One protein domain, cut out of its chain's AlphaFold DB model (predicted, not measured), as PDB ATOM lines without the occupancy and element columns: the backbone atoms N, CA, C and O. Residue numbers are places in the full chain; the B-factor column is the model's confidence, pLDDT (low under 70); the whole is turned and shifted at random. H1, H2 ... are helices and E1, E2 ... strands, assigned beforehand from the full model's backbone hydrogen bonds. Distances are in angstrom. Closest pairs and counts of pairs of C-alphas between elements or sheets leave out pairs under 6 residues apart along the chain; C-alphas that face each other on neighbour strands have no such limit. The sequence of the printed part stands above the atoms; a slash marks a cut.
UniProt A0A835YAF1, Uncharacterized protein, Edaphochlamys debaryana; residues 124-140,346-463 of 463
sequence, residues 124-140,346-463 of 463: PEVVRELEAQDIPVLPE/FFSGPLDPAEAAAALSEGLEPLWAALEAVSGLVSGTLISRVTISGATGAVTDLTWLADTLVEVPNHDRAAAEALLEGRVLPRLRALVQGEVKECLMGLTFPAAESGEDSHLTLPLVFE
ATOM      1  N   PRO A 124     180.378 164.344 120.906       58.44
ATOM      2  CA  PRO A 124     180.216 165.466 121.823       58.44
ATOM      3  C   PRO A 124     179.403 166.634 121.249       58.44
ATOM      4  O   PRO A 124     178.776 167.362 122.015       58.44
ATOM      5  N   GLU A 125     179.397 166.837 119.927       59.12
ATOM      6  CA  GLU A 125     178.576 167.870 119.290       59.12
ATOM      7  C   GLU A 125     177.095 167.506 119.305       59.12
ATOM      8  O   GLU A 125     176.273 168.359 119.628       59.12
ATOM      9  N   VAL A 126     176.762 166.239 119.042       56.69
ATOM     10  CA  VAL A 126     175.383 165.738 119.117       56.69
ATOM     11  C   VAL A 126     174.877 165.798 120.556       56.69
ATOM     12  O   VAL A 126     173.782 166.301 120.792       56.69
ATOM     13  N   VAL A 127     175.691 165.381 121.529       58.75
ATOM     14  CA  VAL A 127     175.377 165.516 122.964       58.75
ATOM     15  C   VAL A 127     175.104 166.978 123.328       58.75
ATOM     16  O   VAL A 127     174.069 167.284 123.915       58.75
ATOM     17  N   ARG A 128     175.978 167.903 122.916       63.19
ATOM     18  CA  ARG A 128     175.816 169.339 123.185       63.19
ATOM     19  C   ARG A 128     174.577 169.932 122.504       63.19
ATOM     20  O   ARG A 128     173.948 170.830 123.053       63.19
ATOM     21  N   GLU A 129     174.233 169.474 121.301       60.16
ATOM     22  CA  GLU A 129     173.017 169.896 120.596       60.16
ATOM     23  C   GLU A 129     171.736 169.396 121.262       60.16
ATOM     24  O   GLU A 129     170.744 170.123 121.275       60.16
ATOM     25  N   LEU A 130     171.747 168.176 121.803       58.94
ATOM     26  CA  LEU A 130     170.633 167.622 122.570       58.94
ATOM     27  C   LEU A 130     170.434 168.402 123.877       58.94
ATOM     28  O   LEU A 130     169.325 168.864 124.143       58.94
ATOM     29  N   GLU A 131     171.520 168.654 124.619       61.34
ATOM     30  CA  GLU A 131     171.513 169.497 125.823       61.34
ATOM     31  C   GLU A 131     170.994 170.916 125.534       61.34
ATOM     32  O   GLU A 131     170.199 171.453 126.299       61.34
ATOM     33  N   ALA A 132     171.397 171.522 124.411       65.25
ATOM     34  CA  ALA A 132     170.970 172.869 124.021       65.25
ATOM     35  C   ALA A 132     169.475 172.978 123.670       65.25
ATOM     36  O   ALA A 132     168.971 174.085 123.480       65.25
ATOM     37  N   GLN A 133     168.783 171.849 123.530       54.19
ATOM     38  CA  GLN A 133     167.373 171.788 123.153       54.19
ATOM     39  C   GLN A 133     166.500 171.148 124.226       54.19
ATOM     40  O   GLN A 133     165.379 170.742 123.924       54.19
ATOM     41  N   ASP A 134     167.030 171.068 125.450       57.06
ATOM     42  CA  ASP A 134     166.392 170.458 126.613       57.06
ATOM     43  C   ASP A 134     165.953 169.001 126.366       57.06
ATOM     44  O   ASP A 134     165.064 168.489 127.043       57.06
ATOM     45  N   ILE A 135     166.587 168.306 125.410       53.16
ATOM     46  CA  ILE A 135     166.369 166.876 125.187       53.16
ATOM     47  C   ILE A 135     167.298 166.128 126.151       53.16
ATOM     48  O   ILE A 135     168.518 166.304 126.057       53.16
ATOM     49  N   PRO A 136     166.777 165.293 127.070       51.00
ATOM     50  CA  PRO A 136     167.616 164.587 128.028       51.00
ATOM     51  C   PRO A 136     168.624 163.687 127.307       51.00
ATOM     52  O   PRO A 136     168.258 162.683 126.694       51.00
ATOM     53  N   VAL A 137     169.914 164.013 127.407       48.50
ATOM     54  CA  VAL A 137     170.979 163.087 127.017       48.50
ATOM     55  C   VAL A 137     171.062 162.031 128.107       48.50
ATOM     56  O   VAL A 137     171.657 162.253 129.162       48.50
ATOM     57  N   LEU A 138     170.416 160.888 127.887       52.78
ATOM     58  CA  LEU A 138     170.572 159.757 128.791       52.78
ATOM     59  C   LEU A 138     172.028 159.272 128.683       52.78
ATOM     60  O   LEU A 138     172.474 158.959 127.581       52.78
ATOM     61  N   PRO A 139     172.790 159.181 129.789       42.88
ATOM     62  CA  PRO A 139     174.131 158.588 129.782       42.88
ATOM     63  C   PRO A 139     174.129 157.152 129.233       42.88
ATOM     64  O   PRO A 139     175.152 156.659 128.763       42.88
ATOM     65  N   GLU A 140     172.962 156.497 129.275       48.06
ATOM     66  CA  GLU A 140     172.677 155.181 128.709       48.06
ATOM     67  C   GLU A 140     172.244 155.203 127.227       48.06
ATOM     68  O   GLU A 140     171.799 154.170 126.723       48.06
ATOM     69  N   PHE A 346     156.930 141.067 131.172       95.19
ATOM     70  CA  PHE A 346     157.292 140.022 132.120       95.19
ATOM     71  C   PHE A 346     157.479 140.606 133.518       95.19
ATOM     72  O   PHE A 346     158.321 141.480 133.720       95.19
ATOM     73  N   PHE A 347     156.722 140.092 134.484       94.56
ATOM     74  CA  PHE A 347     156.822 140.486 135.886       94.56
ATOM     75  C   PHE A 347     157.534 139.410 136.702       94.56
ATOM     76  O   PHE A 347     157.301 138.213 136.531       94.56
ATOM     77  N   SER A 348     158.382 139.852 137.622       94.12
ATOM     78  CA  SER A 348     159.070 139.009 138.598       94.12
ATOM     79  C   SER A 348     159.065 139.692 139.959       94.12
ATOM     80  O   SER A 348     159.152 140.916 140.034       94.12
ATOM     81  N   GLY A 349     158.970 138.905 141.026       94.50
ATOM     82  CA  GLY A 349     158.830 139.418 142.386       94.50
ATOM     83  C   GLY A 349     157.438 139.151 142.965       94.50
ATOM     84  O   GLY A 349     156.700 138.325 142.425       94.50
ATOM     85  N   PRO A 350     157.104 139.791 144.094       94.56
ATOM     86  CA  PRO A 350     155.873 139.527 144.841       94.56
ATOM     87  C   PRO A 350     154.605 140.186 144.278       94.56
ATOM     88  O   PRO A 350     153.521 139.862 144.757       94.56
ATOM     89  N   LEU A 351     154.708 141.120 143.326       93.00
ATOM     90  CA  LEU A 351     153.538 141.793 142.757       93.00
ATOM     91  C   LEU A 351     152.646 140.802 141.993       93.00
ATOM     92  O   LEU A 351     153.138 140.026 141.170       93.00
ATOM     93  N   ASP A 352     151.333 140.858 142.233       90.25
ATOM     94  CA  ASP A 352     150.380 140.011 141.517       90.25
ATOM     95  C   ASP A 352     150.364 140.363 140.015       90.25
ATOM     96  O   ASP A 352     150.169 141.529 139.655       90.25
ATOM     97  N   PRO A 353     150.539 139.383 139.107       87.81
ATOM     98  CA  PRO A 353     150.606 139.659 137.675       87.81
ATOM     99  C   PRO A 353     149.343 140.300 137.086       87.81
ATOM    100  O   PRO A 353     149.451 141.063 136.125       87.81
ATOM    101  N   ALA A 354     148.150 139.996 137.612       89.69
ATOM    102  CA  ALA A 354     146.905 140.549 137.082       89.69
ATOM    103  C   ALA A 354     146.744 142.018 137.487       89.69
ATOM    104  O   ALA A 354     146.373 142.852 136.659       89.69
ATOM    105  N   GLU A 355     147.079 142.344 138.733       90.12
ATOM    106  CA  GLU A 355     147.104 143.724 139.213       90.12
ATOM    107  C   GLU A 355     148.179 144.559 138.507       90.12
ATOM    108  O   GLU A 355     147.920 145.690 138.085       90.12
ATOM    109  N   ALA A 356     149.366 143.984 138.301       90.75
ATOM    110  CA  ALA A 356     150.454 144.637 137.585       90.75
ATOM    111  C   ALA A 356     150.086 144.941 136.125       90.75
ATOM    112  O   ALA A 356     150.346 146.038 135.628       90.75
ATOM    113  N   ALA A 357     149.437 143.991 135.447       91.19
ATOM    114  CA  ALA A 357     148.958 144.173 134.082       91.19
ATOM    115  C   ALA A 357     147.875 145.257 133.978       91.19
ATOM    116  O   ALA A 357     147.857 146.001 132.995       91.19
ATOM    117  N   ALA A 358     146.992 145.371 134.975       91.81
ATOM    118  CA  ALA A 358     145.977 146.423 135.019       91.81
ATOM    119  C   ALA A 358     146.616 147.815 135.158       91.81
ATOM    120  O   ALA A 358     146.341 148.686 134.335       91.81
ATOM    121  N   ALA A 359     147.523 147.987 136.128       93.19
ATOM    122  CA  ALA A 359     148.241 149.247 136.336       93.19
ATOM    123  C   ALA A 359     149.068 149.650 135.104       93.19
ATOM    124  O   ALA A 359     149.054 150.808 134.687       93.19
ATOM    125  N   LEU A 360     149.739 148.681 134.474       94.00
ATOM    126  CA  LEU A 360     150.481 148.911 133.240       94.00
ATOM    127  C   LEU A 360     149.551 149.334 132.092       94.00
ATOM    128  O   LEU A 360     149.851 150.283 131.379       94.00
ATOM    129  N   SER A 361     148.411 148.663 131.915       90.69
ATOM    130  CA  SER A 361     147.485 148.964 130.812       90.69
ATOM    131  C   SER A 361     146.901 150.375 130.908       90.69
ATOM    132  O   SER A 361     146.817 151.062 129.895       90.69
ATOM    133  N   GLU A 362     146.527 150.814 132.114       89.56
ATOM    134  CA  GLU A 362     146.039 152.177 132.365       89.56
ATOM    135  C   GLU A 362     147.156 153.215 132.190       89.56
ATOM    136  O   GLU A 362     146.961 154.272 131.593       89.56
ATOM    137  N   GLY A 363     148.357 152.891 132.670       90.44
ATOM    138  CA  GLY A 363     149.495 153.796 132.665       90.44
ATOM    139  C   GLY A 363     150.159 154.028 131.307       90.44
ATOM    140  O   GLY A 363     150.785 155.067 131.117       90.44
ATOM    141  N   LEU A 364     150.040 153.085 130.365       92.75
ATOM    142  CA  LEU A 364     150.694 153.178 129.054       92.75
ATOM    143  C   LEU A 364     149.880 153.938 127.996       92.75
ATOM    144  O   LEU A 364     150.427 154.255 126.943       92.75
ATOM    145  N   GLU A 365     148.608 154.269 128.241       89.56
ATOM    146  CA  GLU A 365     147.792 155.015 127.265       89.56
ATOM    147  C   GLU A 365     148.435 156.355 126.833       89.56
ATOM    148  O   GLU A 365     148.530 156.599 125.625       89.56
ATOM    149  N   PRO A 366     148.975 157.192 127.747       88.50
ATOM    150  CA  PRO A 366     149.702 158.403 127.365       88.50
ATOM    151  C   PRO A 366     150.969 158.119 126.552       88.50
ATOM    152  O   PRO A 366     151.277 158.870 125.628       88.50
ATOM    153  N   LEU A 367     151.684 157.026 126.855       90.62
ATOM    154  CA  LEU A 367     152.877 156.640 126.101       90.62
ATOM    155  C   LEU A 367     152.524 156.302 124.657       90.62
ATOM    156  O   LEU A 367     153.204 156.751 123.742       90.62
ATOM    157  N   TRP A 368     151.451 155.541 124.435       90.06
ATOM    158  CA  TRP A 368     151.017 155.205 123.080       90.06
ATOM    159  C   TRP A 368     150.636 156.444 122.283       90.06
ATOM    160  O   TRP A 368     151.032 156.564 121.126       90.06
ATOM    161  N   ALA A 369     149.951 157.400 122.913       87.56
ATOM    162  CA  ALA A 369     149.634 158.673 122.277       87.56
ATOM    163  C   ALA A 369     150.896 159.471 121.895       87.56
ATOM    164  O   ALA A 369     150.929 160.071 120.820       87.56
ATOM    165  N   ALA A 370     151.935 159.463 122.737       85.50
ATOM    166  CA  ALA A 370     153.206 160.125 122.448       85.50
ATOM    167  C   ALA A 370     154.002 159.414 121.337       85.50
ATOM    168  O   ALA A 370     154.518 160.058 120.422       85.50
ATOM    169  N   LEU A 371     154.063 158.079 121.375       87.62
ATOM    170  CA  LEU A 371     154.818 157.276 120.409       87.62
ATOM    171  C   LEU A 371     154.157 157.204 119.026       87.62
ATOM    172  O   LEU A 371     154.858 156.990 118.038       87.62
ATOM    173  N   GLU A 372     152.847 157.441 118.918       84.88
ATOM    174  CA  GLU A 372     152.145 157.511 117.629       84.88
ATOM    175  C   GLU A 372     152.775 158.557 116.692       84.88
ATOM    176  O   GLU A 372     152.893 158.326 115.491       84.88
ATOM    177  N   ALA A 373     153.266 159.677 117.236       76.44
ATOM    178  CA  ALA A 373     153.896 160.743 116.453       76.44
ATOM    179  C   ALA A 373     155.212 160.319 115.773       76.44
ATOM    180  O   ALA A 373     155.621 160.927 114.784       76.44
ATOM    181  N   VAL A 374     155.875 159.284 116.295       76.81
ATOM    182  CA  VAL A 374     157.125 158.732 115.750       76.81
ATOM    183  C   VAL A 374     156.949 157.345 115.135       76.81
ATOM    184  O   VAL A 374     157.918 156.761 114.644       76.81
ATOM    185  N   SER A 375     155.715 156.839 115.116       78.31
ATOM    186  CA  SER A 375     155.338 155.605 114.435       78.31
ATOM    187  C   SER A 375     155.749 155.658 112.960       78.31
ATOM    188  O   SER A 375     155.573 156.668 112.276       78.31
ATOM    189  N   GLY A 376     156.376 154.586 112.477       78.88
ATOM    190  CA  GLY A 376     156.959 154.500 111.135       78.88
ATOM    191  C   GLY A 376     158.314 155.194 110.977       78.88
ATOM    192  O   GLY A 376     159.116 154.765 110.158       78.88
ATOM    193  N   LEU A 377     158.654 156.205 111.779       80.38
ATOM    194  CA  LEU A 377     159.966 156.867 111.676       80.38
ATOM    195  C   LEU A 377     161.101 156.024 112.276       80.38
ATOM    196  O   LEU A 377     162.267 156.173 111.899       80.38
ATOM    197  N   VAL A 378     160.760 155.128 113.199       84.56
ATOM    198  CA  VAL A 378     161.673 154.188 113.850       84.56
ATOM    199  C   VAL A 378     161.138 152.767 113.733       84.56
ATOM    200  O   VAL A 378     159.934 152.545 113.762       84.56
ATOM    201  N   SER A 379     162.048 151.805 113.640       87.69
ATOM    202  CA  SER A 379     161.739 150.379 113.652       87.69
ATOM    203  C   SER A 379     162.708 149.668 114.589       87.69
ATOM    204  O   SER A 379     163.908 149.958 114.602       87.69
ATOM    205  N   GLY A 380     162.243 148.669 115.325       90.56
ATOM    206  CA  GLY A 380     163.064 147.811 116.169       90.56
ATOM    207  C   GLY A 380     162.414 147.502 117.496       90.56
ATOM    208  O   GLY A 380     161.197 147.515 117.644       90.56
ATOM    209  N   THR A 381     163.241 147.172 118.475       92.50
ATOM    210  CA  THR A 381     162.782 146.742 119.785       92.50
ATOM    211  C   THR A 381     163.577 147.447 120.868       92.50
ATOM    212  O   THR A 381     164.807 147.438 120.862       92.50
ATOM    213  N   LEU A 382     162.858 148.042 121.812       93.44
ATOM    214  CA  LEU A 382     163.410 148.643 123.015       93.44
ATOM    215  C   LEU A 382     162.943 147.830 124.220       93.44
ATOM    216  O   LEU A 382     161.746 147.625 124.403       93.44
ATOM    217  N   ILE A 383     163.886 147.359 125.029       94.69
ATOM    218  CA  ILE A 383     163.611 146.577 126.233       94.69
ATOM    219  C   ILE A 383     164.032 147.391 127.448       94.69
ATOM    220  O   ILE A 383     165.216 147.703 127.611       94.69
ATOM    221  N   SER A 384     163.083 147.691 128.328       94.75
ATOM    222  CA  SER A 384     163.349 148.323 129.619       94.75
ATOM    223  C   SER A 384     163.135 147.344 130.769       94.75
ATOM    224  O   SER A 384     162.281 146.458 130.714       94.75
ATOM    225  N   ARG A 385     163.921 147.511 131.832       95.88
ATOM    226  CA  ARG A 385     163.646 146.965 133.155       95.88
ATOM    227  C   ARG A 385     163.243 148.092 134.079       95.88
ATOM    228  O   ARG A 385     164.000 149.040 134.255       95.88
ATOM    229  N   VAL A 386     162.091 147.930 134.702       96.31
ATOM    230  CA  VAL A 386     161.543 148.839 135.699       96.31
ATOM    231  C   VAL A 386     161.629 148.166 137.063       96.31
ATOM    232  O   VAL A 386     161.239 147.003 137.199       96.31
ATOM    233  N   THR A 387     162.132 148.881 138.065       97.81
ATOM    234  CA  THR A 387     162.087 148.450 139.468       97.81
ATOM    235  C   THR A 387     160.918 149.133 140.161       97.81
ATOM    236  O   THR A 387     160.780 150.355 140.110       97.81
ATOM    237  N   ILE A 388     160.070 148.331 140.796       97.75
ATOM    238  CA  ILE A 388     158.828 148.749 141.440       97.75
ATOM    239  C   ILE A 388     158.996 148.529 142.939       97.75
ATOM    240  O   ILE A 388     159.241 147.401 143.372       97.75
ATOM    241  N   SER A 389     158.856 149.593 143.730       97.62
ATOM    242  CA  SER A 389     158.989 149.490 145.180       97.62
ATOM    243  C   SER A 389     157.881 148.626 145.772       97.62
ATOM    244  O   SER A 389     156.704 148.936 145.607       97.62
ATOM    245  N   GLY A 390     158.239 147.607 146.549       95.56
ATOM    246  CA  GLY A 390     157.253 146.778 147.244       95.56
ATOM    247  C   GLY A 390     156.442 147.553 148.282       95.56
ATOM    248  O   GLY A 390     155.271 147.262 148.501       95.56
ATOM    249  N   ALA A 391     157.041 148.571 148.904       95.81
ATOM    250  CA  ALA A 391     156.414 149.333 149.983       95.81
ATOM    251  C   ALA A 391     155.393 150.371 149.495       95.81
ATOM    252  O   ALA A 391     154.442 150.683 150.212       95.81
ATOM    253  N   THR A 392     155.610 150.948 148.312       96.56
ATOM    254  CA  THR A 392     154.806 152.075 147.809       96.56
ATOM    255  C   THR A 392     154.171 151.815 146.453       96.56
ATOM    256  O   THR A 392     153.290 152.573 146.061       96.56
ATOM    257  N   GLY A 393     154.637 150.797 145.726       96.25
ATOM    258  CA  GLY A 393     154.268 150.540 144.338       96.25
ATOM    259  C   GLY A 393     154.826 151.556 143.336       96.25
ATOM    260  O   GLY A 393     154.613 151.416 142.135       96.25
ATOM    261  N   ALA A 394     155.552 152.579 143.794       97.31
ATOM    262  CA  ALA A 394     156.160 153.564 142.912       97.31
ATOM    263  C   ALA A 394     157.322 152.947 142.131       97.31
ATOM    264  O   ALA A 394     158.091 152.142 142.668       97.31
ATOM    265  N   VAL A 395     157.486 153.372 140.883       97.62
ATOM    266  CA  VAL A 395     158.681 153.053 140.106       97.62
ATOM    267  C   VAL A 395     159.878 153.822 140.666       97.62
ATOM    268  O   VAL A 395     159.845 155.043 140.804       97.62
ATOM    269  N   THR A 396     160.938 153.098 141.023       97.25
ATOM    270  CA  THR A 396     162.138 153.662 141.664       97.25
ATOM    271  C   THR A 396     163.344 153.721 140.742       97.25
ATOM    272  O   THR A 396     164.233 154.538 140.974       97.25
ATOM    273  N   ASP A 397     163.379 152.879 139.710       95.94
ATOM    274  CA  ASP A 397     164.488 152.804 138.764       95.94
ATOM    275  C   ASP A 397     164.032 152.288 137.394       95.94
ATOM    276  O   ASP A 397     163.076 151.510 137.293       95.94
ATOM    277  N   LEU A 398     164.760 152.696 136.354       94.38
ATOM    278  CA  LEU A 398     164.590 152.235 134.983       94.38
ATOM    279  C   LEU A 398     165.958 152.027 134.333       94.38
ATOM    280  O   LEU A 398     166.769 152.946 134.264       94.38
ATOM    281  N   THR A 399     166.175 150.833 133.787       91.81
ATOM    282  CA  THR A 399     167.393 150.454 133.062       91.81
ATOM    283  C   THR A 399     167.044 149.917 131.675       91.81
ATOM    284  O   THR A 399     166.130 149.108 131.535       91.81
ATOM    285  N   TRP A 400     167.795 150.293 130.640       90.75
ATOM    286  CA  TRP A 400     167.666 149.694 129.306       90.75
ATOM    287  C   TRP A 400     168.425 148.366 129.226       90.75
ATOM    288  O   TRP A 400     169.608 148.303 129.557       90.75
ATOM    289  N   LEU A 401     167.752 147.301 128.788       91.50
ATOM    290  CA  LEU A 401     168.337 145.961 128.660       91.50
ATOM    291  C   LEU A 401     168.787 145.645 127.232       91.50
ATOM    292  O   LEU A 401     169.796 144.968 127.045       91.50
ATOM    293  N   ALA A 402     168.039 146.121 126.239       90.25
ATOM    294  CA  ALA A 402     168.370 146.003 124.826       90.25
ATOM    295  C   ALA A 402     167.705 147.140 124.047       90.25
ATOM    296  O   ALA A 402     166.610 147.583 124.391       90.25
ATOM    297  N   ASP A 403     168.363 147.598 122.989       90.25
ATOM    298  CA  ASP A 403     167.848 148.650 122.120       90.25
ATOM    299  C   ASP A 403     168.331 148.410 120.693       90.25
ATOM    300  O   ASP A 403     169.514 148.576 120.390       90.25
ATOM    301  N   THR A 404     167.411 147.999 119.828       89.25
ATOM    302  CA  THR A 404     167.663 147.764 118.405       89.25
ATOM    303  C   THR A 404     167.024 148.835 117.524       89.25
ATOM    304  O   THR A 404     166.901 148.643 116.317       89.25
ATOM    305  N   LEU A 405     166.596 149.967 118.088       88.06
ATOM    306  CA  LEU A 405     165.904 150.999 117.324       88.06
ATOM    307  C   LEU A 405     166.807 151.551 116.216       88.06
ATOM    308  O   LEU A 405     167.908 152.050 116.456       88.06
ATOM    309  N   VAL A 406     166.300 151.478 114.989       82.31
ATOM    310  CA  VAL A 406     166.887 152.082 113.794       82.31
ATOM    311  C   VAL A 406     165.873 153.020 113.162       82.31
ATOM    312  O   VAL A 406     164.669 152.785 113.208       82.31
ATOM    313  N   GLU A 407     166.363 154.090 112.555       77.50
ATOM    314  CA  GLU A 407     165.539 154.960 111.721       77.50
ATOM    315  C   GLU A 407     165.140 154.220 110.438       77.50
ATOM    316  O   GLU A 407     165.976 153.548 109.826       77.50
ATOM    317  N   VAL A 408     163.886 154.368 110.008       76.56
ATOM    318  CA  VAL A 408     163.416 153.808 108.736       76.56
ATOM    319  C   VAL A 408     163.827 154.739 107.586       76.56
ATOM    320  O   VAL A 408     163.324 155.863 107.488       76.56
ATOM    321  N   PRO A 409     164.720 154.310 106.670       59.38
ATOM    322  CA  PRO A 409     165.117 155.144 105.543       59.38
ATOM    323  C   PRO A 409     163.933 155.342 104.582       59.38
ATOM    324  O   PRO A 409     163.312 154.368 104.165       59.38
ATOM    325  N   ASN A 410     163.695 156.587 104.148       52.22
ATOM    326  CA  ASN A 410     162.673 157.007 103.167       52.22
ATOM    327  C   ASN A 410     161.245 157.259 103.681       52.22
ATOM    328  O   ASN A 410     160.328 157.334 102.860       52.22
ATOM    329  N   HIS A 411     161.034 157.481 104.980       55.66
ATOM    330  CA  HIS A 411     159.842 158.240 105.370       55.66
ATOM    331  C   HIS A 411     159.905 159.665 104.815       55.66
ATOM    332  O   HIS A 411     160.999 160.168 104.545       55.66
ATOM    333  N   ASP A 412     158.736 160.280 104.593       55.53
ATOM    334  CA  ASP A 412     158.623 161.652 104.094       55.53
ATOM    335  C   ASP A 412     159.494 162.568 104.953       55.53
ATOM    336  O   ASP A 412     159.157 162.932 106.079       55.53
ATOM    337  N   ARG A 413     160.671 162.884 104.416       54.78
ATOM    338  CA  ARG A 413     161.703 163.636 105.109       54.78
ATOM    339  C   ARG A 413     161.184 165.019 105.481       54.78
ATOM    340  O   ARG A 413     161.582 165.522 106.518       54.78
ATOM    341  N   ALA A 414     160.251 165.575 104.705       55.53
ATOM    342  CA  ALA A 414     159.594 166.829 105.036       55.53
ATOM    343  C   ALA A 414     158.658 166.679 106.245       55.53
ATOM    344  O   ALA A 414     158.591 167.591 107.060       55.53
ATOM    345  N   ALA A 415     157.987 165.535 106.416       55.66
ATOM    346  CA  ALA A 415     157.182 165.251 107.606       55.66
ATOM    347  C   ALA A 415     158.060 165.001 108.843       55.66
ATOM    348  O   ALA A 415     157.772 165.546 109.904       55.66
ATOM    349  N   ALA A 416     159.160 164.253 108.703       52.75
ATOM    350  CA  ALA A 416     160.125 164.049 109.786       52.75
ATOM    351  C   ALA A 416     160.818 165.367 110.184       52.75
ATOM    352  O   ALA A 416     160.890 165.688 111.363       52.75
ATOM    353  N   GLU A 417     161.268 166.173 109.217       55.69
ATOM    354  CA  GLU A 417     161.883 167.487 109.457       55.69
ATOM    355  C   GLU A 417     160.875 168.524 109.979       55.69
ATOM    356  O   GLU A 417     161.268 169.377 110.771       55.69
ATOM    357  N   ALA A 418     159.592 168.450 109.598       56.88
ATOM    358  CA  ALA A 418     158.536 169.312 110.138       56.88
ATOM    359  C   ALA A 418     158.151 168.936 111.575       56.88
ATOM    360  O   ALA A 418     157.999 169.831 112.404       56.88
ATOM    361  N   LEU A 419     158.041 167.638 111.891       55.03
ATOM    362  CA  LEU A 419     157.810 167.150 113.258       55.03
ATOM    363  C   LEU A 419     158.987 167.499 114.177       55.03
ATOM    364  O   LEU A 419     158.816 167.803 115.352       55.03
ATOM    365  N   LEU A 420     160.192 167.475 113.610       53.31
ATOM    366  CA  LEU A 420     161.429 167.805 114.293       53.31
ATOM    367  C   LEU A 420     161.795 169.297 114.174       53.31
ATOM    368  O   LEU A 420     162.852 169.667 114.651       53.31
ATOM    369  N   GLU A 421     160.997 170.182 113.567       53.88
ATOM    370  CA  GLU A 421     161.334 171.617 113.400       53.88
ATOM    371  C   GLU A 421     162.777 171.889 112.888       53.88
ATOM    372  O   GLU A 421     163.480 172.770 113.386       53.88
ATOM    373  N   GLY A 422     163.272 171.109 111.920       46.97
ATOM    374  CA  GLY A 422     164.636 171.251 111.376       46.97
ATOM    375  C   GLY A 422     165.748 170.604 112.215       46.97
ATOM    376  O   GLY A 422     166.931 170.892 112.028       46.97
ATOM    377  N   ARG A 423     165.393 169.718 113.143       43.78
ATOM    378  CA  ARG A 423     166.313 169.064 114.072       43.78
ATOM    379  C   ARG A 423     166.738 167.663 113.580       43.78
ATOM    380  O   ARG A 423     165.904 166.828 113.254       43.78
ATOM    381  N   VAL A 424     168.047 167.391 113.523       49.09
ATOM    382  CA  VAL A 424     168.647 166.200 112.870       49.09
ATOM    383  C   VAL A 424     168.467 164.889 113.667       49.09
ATOM    384  O   VAL A 424     168.501 164.879 114.892       49.09
ATOM    385  N   LEU A 425     168.327 163.798 112.903       49.38
ATOM    386  CA  LEU A 425     168.229 162.339 113.135       49.38
ATOM    387  C   LEU A 425     168.639 161.731 114.499       49.38
ATOM    388  O   LEU A 425     167.927 160.823 114.939       49.38
ATOM    389  N   PRO A 426     169.681 162.194 115.226       52.47
ATOM    390  CA  PRO A 426     169.964 161.751 116.593       52.47
ATOM    391  C   PRO A 426     168.901 162.097 117.661       52.47
ATOM    392  O   PRO A 426     169.211 162.266 118.832       52.47
ATOM    393  N   ARG A 427     167.632 162.259 117.286       63.03
ATOM    394  CA  ARG A 427     166.563 162.741 118.172       63.03
ATOM    395  C   ARG A 427     165.409 161.788 118.292       63.03
ATOM    396  O   ARG A 427     164.821 161.743 119.355       63.03
ATOM    397  N   LEU A 428     165.110 160.993 117.267       74.25
ATOM    398  CA  LEU A 428     163.945 160.108 117.310       74.25
ATOM    399  C   LEU A 428     164.125 158.984 118.333       74.25
ATOM    400  O   LEU A 428     163.260 158.785 119.173       74.25
ATOM    401  N   ARG A 429     165.282 158.308 118.337       79.94
ATOM    402  CA  ARG A 429     165.596 157.282 119.347       79.94
ATOM    403  C   ARG A 429     165.658 157.866 120.764       79.94
ATOM    404  O   ARG A 429     165.089 157.280 121.676       79.94
ATOM    405  N   ALA A 430     166.308 159.020 120.940       77.31
ATOM    406  CA  ALA A 430     166.393 159.698 122.237       77.31
ATOM    407  C   ALA A 430     165.023 160.193 122.728       77.31
ATOM    408  O   ALA A 430     164.721 160.060 123.907       77.31
ATOM    409  N   LEU A 431     164.176 160.696 121.825       80.44
ATOM    410  CA  LEU A 431     162.794 161.078 122.109       80.44
ATOM    411  C   LEU A 431     161.986 159.857 122.535       80.44
ATOM    412  O   LEU A 431     161.390 159.892 123.600       80.44
ATOM    413  N   VAL A 432     162.044 158.750 121.785       87.62
ATOM    414  CA  VAL A 432     161.382 157.491 122.169       87.62
ATOM    415  C   VAL A 432     161.819 157.056 123.567       87.62
ATOM    416  O   VAL A 432     160.978 156.789 124.417       87.62
ATOM    417  N   GLN A 433     163.125 157.015 123.839       87.94
ATOM    418  CA  GLN A 433     163.630 156.652 125.163       87.94
ATOM    419  C   GLN A 433     163.188 157.636 126.256       87.94
ATOM    420  O   GLN A 433     162.887 157.202 127.366       87.94
ATOM    421  N   GLY A 434     163.149 158.936 125.954       87.50
ATOM    422  CA  GLY A 434     162.676 159.990 126.850       87.50
ATOM    423  C   GLY A 434     161.211 159.801 127.228       87.50
ATOM    424  O   GLY A 434     160.917 159.645 128.407       87.50
ATOM    425  N   GLU A 435     160.325 159.698 126.236       90.56
ATOM    426  CA  GLU A 435     158.885 159.459 126.424       90.56
ATOM    427  C   GLU A 435     158.627 158.177 127.224       90.56
ATOM    428  O   GLU A 435     157.857 158.159 128.188       90.56
ATOM    429  N   VAL A 436     159.331 157.094 126.877       92.88
ATOM    430  CA  VAL A 436     159.234 155.820 127.597       92.88
ATOM    431  C   VAL A 436     159.707 155.978 129.039       92.88
ATOM    432  O   VAL A 436     159.040 155.497 129.953       92.88
ATOM    433  N   LYS A 437     160.835 156.654 129.277       92.44
ATOM    434  CA  LYS A 437     161.355 156.862 130.631       92.44
ATOM    435  C   LYS A 437     160.405 157.711 131.467       92.44
ATOM    436  O   LYS A 437     160.107 157.325 132.592       92.44
ATOM    437  N   GLU A 438     159.936 158.836 130.943       91.38
ATOM    438  CA  GLU A 438     159.027 159.735 131.656       91.38
ATOM    439  C   GLU A 438     157.711 159.040 132.009       91.38
ATOM    440  O   GLU A 438     157.299 159.078 133.170       91.38
ATOM    441  N   CYS A 439     157.103 158.332 131.052       94.44
ATOM    442  CA  CYS A 439     155.890 157.566 131.311       94.44
ATOM    443  C   CYS A 439     156.125 156.475 132.362       94.44
ATOM    444  O   CYS A 439     155.424 156.446 133.374       94.44
ATOM    445  N   LEU A 440     157.125 155.606 132.162       95.12
ATOM    446  CA  LEU A 440     157.360 154.462 133.046       95.12
ATOM    447  C   LEU A 440     157.745 154.892 134.463       95.12
ATOM    448  O   LEU A 440     157.263 154.294 135.420       95.12
ATOM    449  N   MET A 441     158.554 155.943 134.621       95.69
ATOM    450  CA  MET A 441     158.896 156.492 135.939       95.69
ATOM    451  C   MET A 441     157.699 157.159 136.633       95.69
ATOM    452  O   MET A 441     157.691 157.272 137.856       95.69
ATOM    453  N   GLY A 442     156.694 157.603 135.871       95.06
ATOM    454  CA  GLY A 442     155.442 158.149 136.394       95.06
ATOM    455  C   GLY A 442     154.428 157.089 136.835       95.06
ATOM    456  O   GLY A 442     153.431 157.436 137.471       95.06
ATOM    457  N   LEU A 443     154.658 155.810 136.523       96.00
ATOM    458  CA  LEU A 443     153.739 154.735 136.884       96.00
ATOM    459  C   LEU A 443     153.750 154.442 138.383       96.00
ATOM    460  O   LEU A 443     154.763 154.536 139.078       96.00
ATOM    461  N   THR A 444     152.588 154.027 138.877       96.12
ATOM    462  CA  THR A 444     152.420 153.497 140.229       96.12
ATOM    463  C   THR A 444     151.637 152.196 140.149       96.12
ATOM    464  O   THR A 444     150.568 152.134 139.548       96.12
ATOM    465  N   PHE A 445     152.185 151.160 140.764       96.19
ATOM    466  CA  PHE A 445     151.593 149.838 140.899       96.19
ATOM    467  C   PHE A 445     151.008 149.670 142.309       96.19
ATOM    468  O   PHE A 445     151.230 150.512 143.181       96.19
ATOM    469  N   PRO A 446     150.259 148.595 142.580       94.38
ATOM    470  CA  PRO A 446     149.926 148.227 143.951       94.38
ATOM    471  C   PRO A 446     151.176 147.906 144.777       94.38
ATOM    472  O   PRO A 446     152.171 147.395 144.262       94.38
ATOM    473  N   ALA A 447     151.126 148.211 146.073       93.75
ATOM    474  CA  ALA A 447     152.168 147.797 147.004       93.75
ATOM    475  C   ALA A 447     152.097 146.278 147.232       93.75
ATOM    476  O   ALA A 447     151.012 145.708 147.346       93.75
ATOM    477  N   ALA A 448     153.254 145.631 147.340       91.69
ATOM    478  CA  ALA A 448     153.343 144.209 147.636       91.69
ATOM    479  C   ALA A 448     153.143 143.959 149.138       91.69
ATOM    480  O   ALA A 448     153.735 144.643 149.973       91.69
ATOM    481  N   GLU A 449     152.381 142.923 149.504       88.94
ATOM    482  CA  GLU A 449     152.157 142.565 150.916       88.94
ATOM    483  C   GLU A 449     153.462 142.262 151.672       88.94
ATOM    484  O   GLU A 449     153.568 142.528 152.871       88.94
ATOM    485  N   SER A 450     154.469 141.723 150.976       91.88
ATOM    486  CA  SER A 450     155.789 141.429 151.545       91.88
ATOM    487  C   SER A 450     156.658 142.675 151.749       91.88
ATOM    488  O   SER A 450     157.629 142.617 152.503       91.88
ATOM    489  N   GLY A 451     156.341 143.786 151.076       91.50
ATOM    490  CA  GLY A 451     157.196 144.970 150.993       91.50
ATOM    491  C   GLY A 451     158.467 144.780 150.153       91.50
ATOM    492  O   GLY A 451     159.266 145.710 150.079       91.50
ATOM    493  N   GLU A 452     158.666 143.614 149.529       96.50
ATOM    494  CA  GLU A 452     159.804 143.348 148.640       96.50
ATOM    495  C   GLU A 452     159.564 143.936 147.242       96.50
ATOM    496  O   GLU A 452     158.441 143.946 146.735       96.50
ATOM    497  N   ASP A 453     160.632 144.416 146.610       97.31
ATOM    498  CA  ASP A 453     160.554 145.035 145.289       97.31
ATOM    499  C   ASP A 453     160.236 144.010 144.193       97.31
ATOM    500  O   ASP A 453     160.595 142.831 144.269       97.31
ATOM    501  N   SER A 454     159.559 144.482 143.149       97.19
ATOM    502  CA  SER A 454     159.266 143.713 141.938       97.19
ATOM    503  C   SER A 454     159.965 144.324 140.731       97.19
ATOM    504  O   SER A 454     160.318 145.505 140.722       97.19
ATOM    505  N   HIS A 455     160.140 143.526 139.684       96.88
ATOM    506  CA  HIS A 455     160.725 143.967 138.428       96.88
ATOM    507  C   HIS A 455     159.798 143.659 137.258       96.88
ATOM    508  O   HIS A 455     159.301 142.538 137.131       96.88
ATOM    509  N   LEU A 456     159.629 144.647 136.384       96.31
ATOM    510  CA  LEU A 456     158.971 144.520 135.089       96.31
ATOM    511  C   LEU A 456     160.033 144.603 133.990       96.31
ATOM    512  O   LEU A 456     160.738 145.603 133.894       96.31
ATOM    513  N   THR A 457     160.118 143.584 133.143       97.00
ATOM    514  CA  THR A 457     160.787 143.673 131.842       97.00
ATOM    515  C   THR A 457     159.735 143.971 130.777       97.00
ATOM    516  O   THR A 457     158.843 143.154 130.542       97.00
ATOM    517  N   LEU A 458     159.823 145.139 130.139       96.25
ATOM    518  CA  LEU A 458     158.852 145.617 129.158       96.25
ATOM    519  C   LEU A 458     159.485 145.701 127.761       96.25
ATOM    520  O   LEU A 458     160.389 146.514 127.556       96.25
ATOM    521  N   PRO A 459     159.008 144.899 126.793       95.50
ATOM    522  CA  PRO A 459     159.352 145.073 125.391       95.50
ATOM    523  C   PRO A 459     158.431 146.091 124.708       95.50
ATOM    524  O   PRO A 459     157.206 146.002 124.799       95.50
ATOM    525  N   LEU A 460     159.027 147.013 123.960       93.81
ATOM    526  CA  LEU A 460     158.348 147.928 123.048       93.81
ATOM    527  C   LEU A 460     158.827 147.635 121.629       93.81
ATOM    528  O   LEU A 460     160.023 147.738 121.350       93.81
ATOM    529  N   VAL A 461     157.905 147.241 120.749       91.81
ATOM    530  CA  VAL A 461     158.207 146.866 119.363       91.81
ATOM    531  C   VAL A 461     157.653 147.925 118.415       91.81
ATOM    532  O   VAL A 461     156.483 148.296 118.495       91.81
ATOM    533  N   PHE A 462     158.518 148.397 117.527       89.56
ATOM    534  CA  PHE A 462     158.243 149.385 116.495       89.56
ATOM    535  C   PHE A 462     158.429 148.689 115.147       89.56
ATOM    536  O   PHE A 462     159.531 148.210 114.866       89.56
ATOM    537  N   GLU A 463     157.374 148.581 114.344       80.88
ATOM    538  CA  GLU A 463     157.420 147.883 113.049       80.88
ATOM    539  C   GLU A 463     157.516 148.838 111.868       80.88
ATOM    540  O   GLU A 463     156.745 149.818 111.830       80.88
TER     541      GLU A 463
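What this domain is: This is residues 124 to 140 and 346 to 463 of the 463 residues of an uncharacterized protein of Edaphochlamys debaryana (UniProt A0A835YAF1). A twisted sheet of four strands curls round the long helix H5, with H3 packed alongside H5 and H2 near the sheet's edge at E1 and E4. H4 sits at one end of the elongated whole, and H1 is set off from the body. The 135 printed residues, of mixed class, hold five named helices and four named strands, in the order H1 E1 H2 H3 E2 E3 H4 H5 E4; the sheet, E1 E4 E2 E3, is antiparallel. The whole is compact, with a radius of gyration of the C-alphas of 16.5 A and spans of 52 by 29 by 22 A.

How they stand to each other: H1, residues 124 to 131, is not on the sheet. Edge strand E1, residues 346 to 348, is antiparallel to E4, residues 454 to 462; N 346 and O 457 are within hydrogen-bond range at 2.9 A. H2, residues 353 to 363, is on the sheet. H3, residues 365 to 372, touches H5, residues 428 to 442, at a shallow tilt of 2 degrees, opposite ways; their closest C-alphas, of Leu 367 and Cys 439, are 6.1 A apart. E2, residues 378 to 388, bends by 57 degrees at residue 381 and is antiparallel to E4, with N 384 and O 458 within range at 3.0 A. E2 and E3, residues 395 to 403, form a hairpin, with N 385 and O 399 within range at 2.7 A. The closest C-alphas of E3 and H5, of Val 395 and Met 441, are 5.4 A apart. H4, residues 413 to 419, is apart from H5. H2 and H5 with the sheet make two layers, helices on one face of a sheet. E1, H2 H3, E2 and E3, H4 H5, E4 are split strand-helix-strand units, two strands running the same way with another between them, both with left-handed crossovers. In the five helices every O i to N i+4 pair is within range.

Where its parts are: H1 begins at C-alpha 124, (180.216, 165.466, 121.823). E2 is 28.3 A long, E4 26.1 A, H5 21.0 A and E3 20.7 A. E4 ends at C-alpha 462, (158.243, 149.385, 116.495).

The domain as a whole: The C-alphas farthest apart, of Ala 414 and Ser 450, are 53.1 A apart. Residues 141 to 345 are cut out; C-alphas 140 and 346 are 21.9 A apart. The link from H5 to E4 is long. Residues 124 to 140 and 409 to 427 have pLDDT under 70.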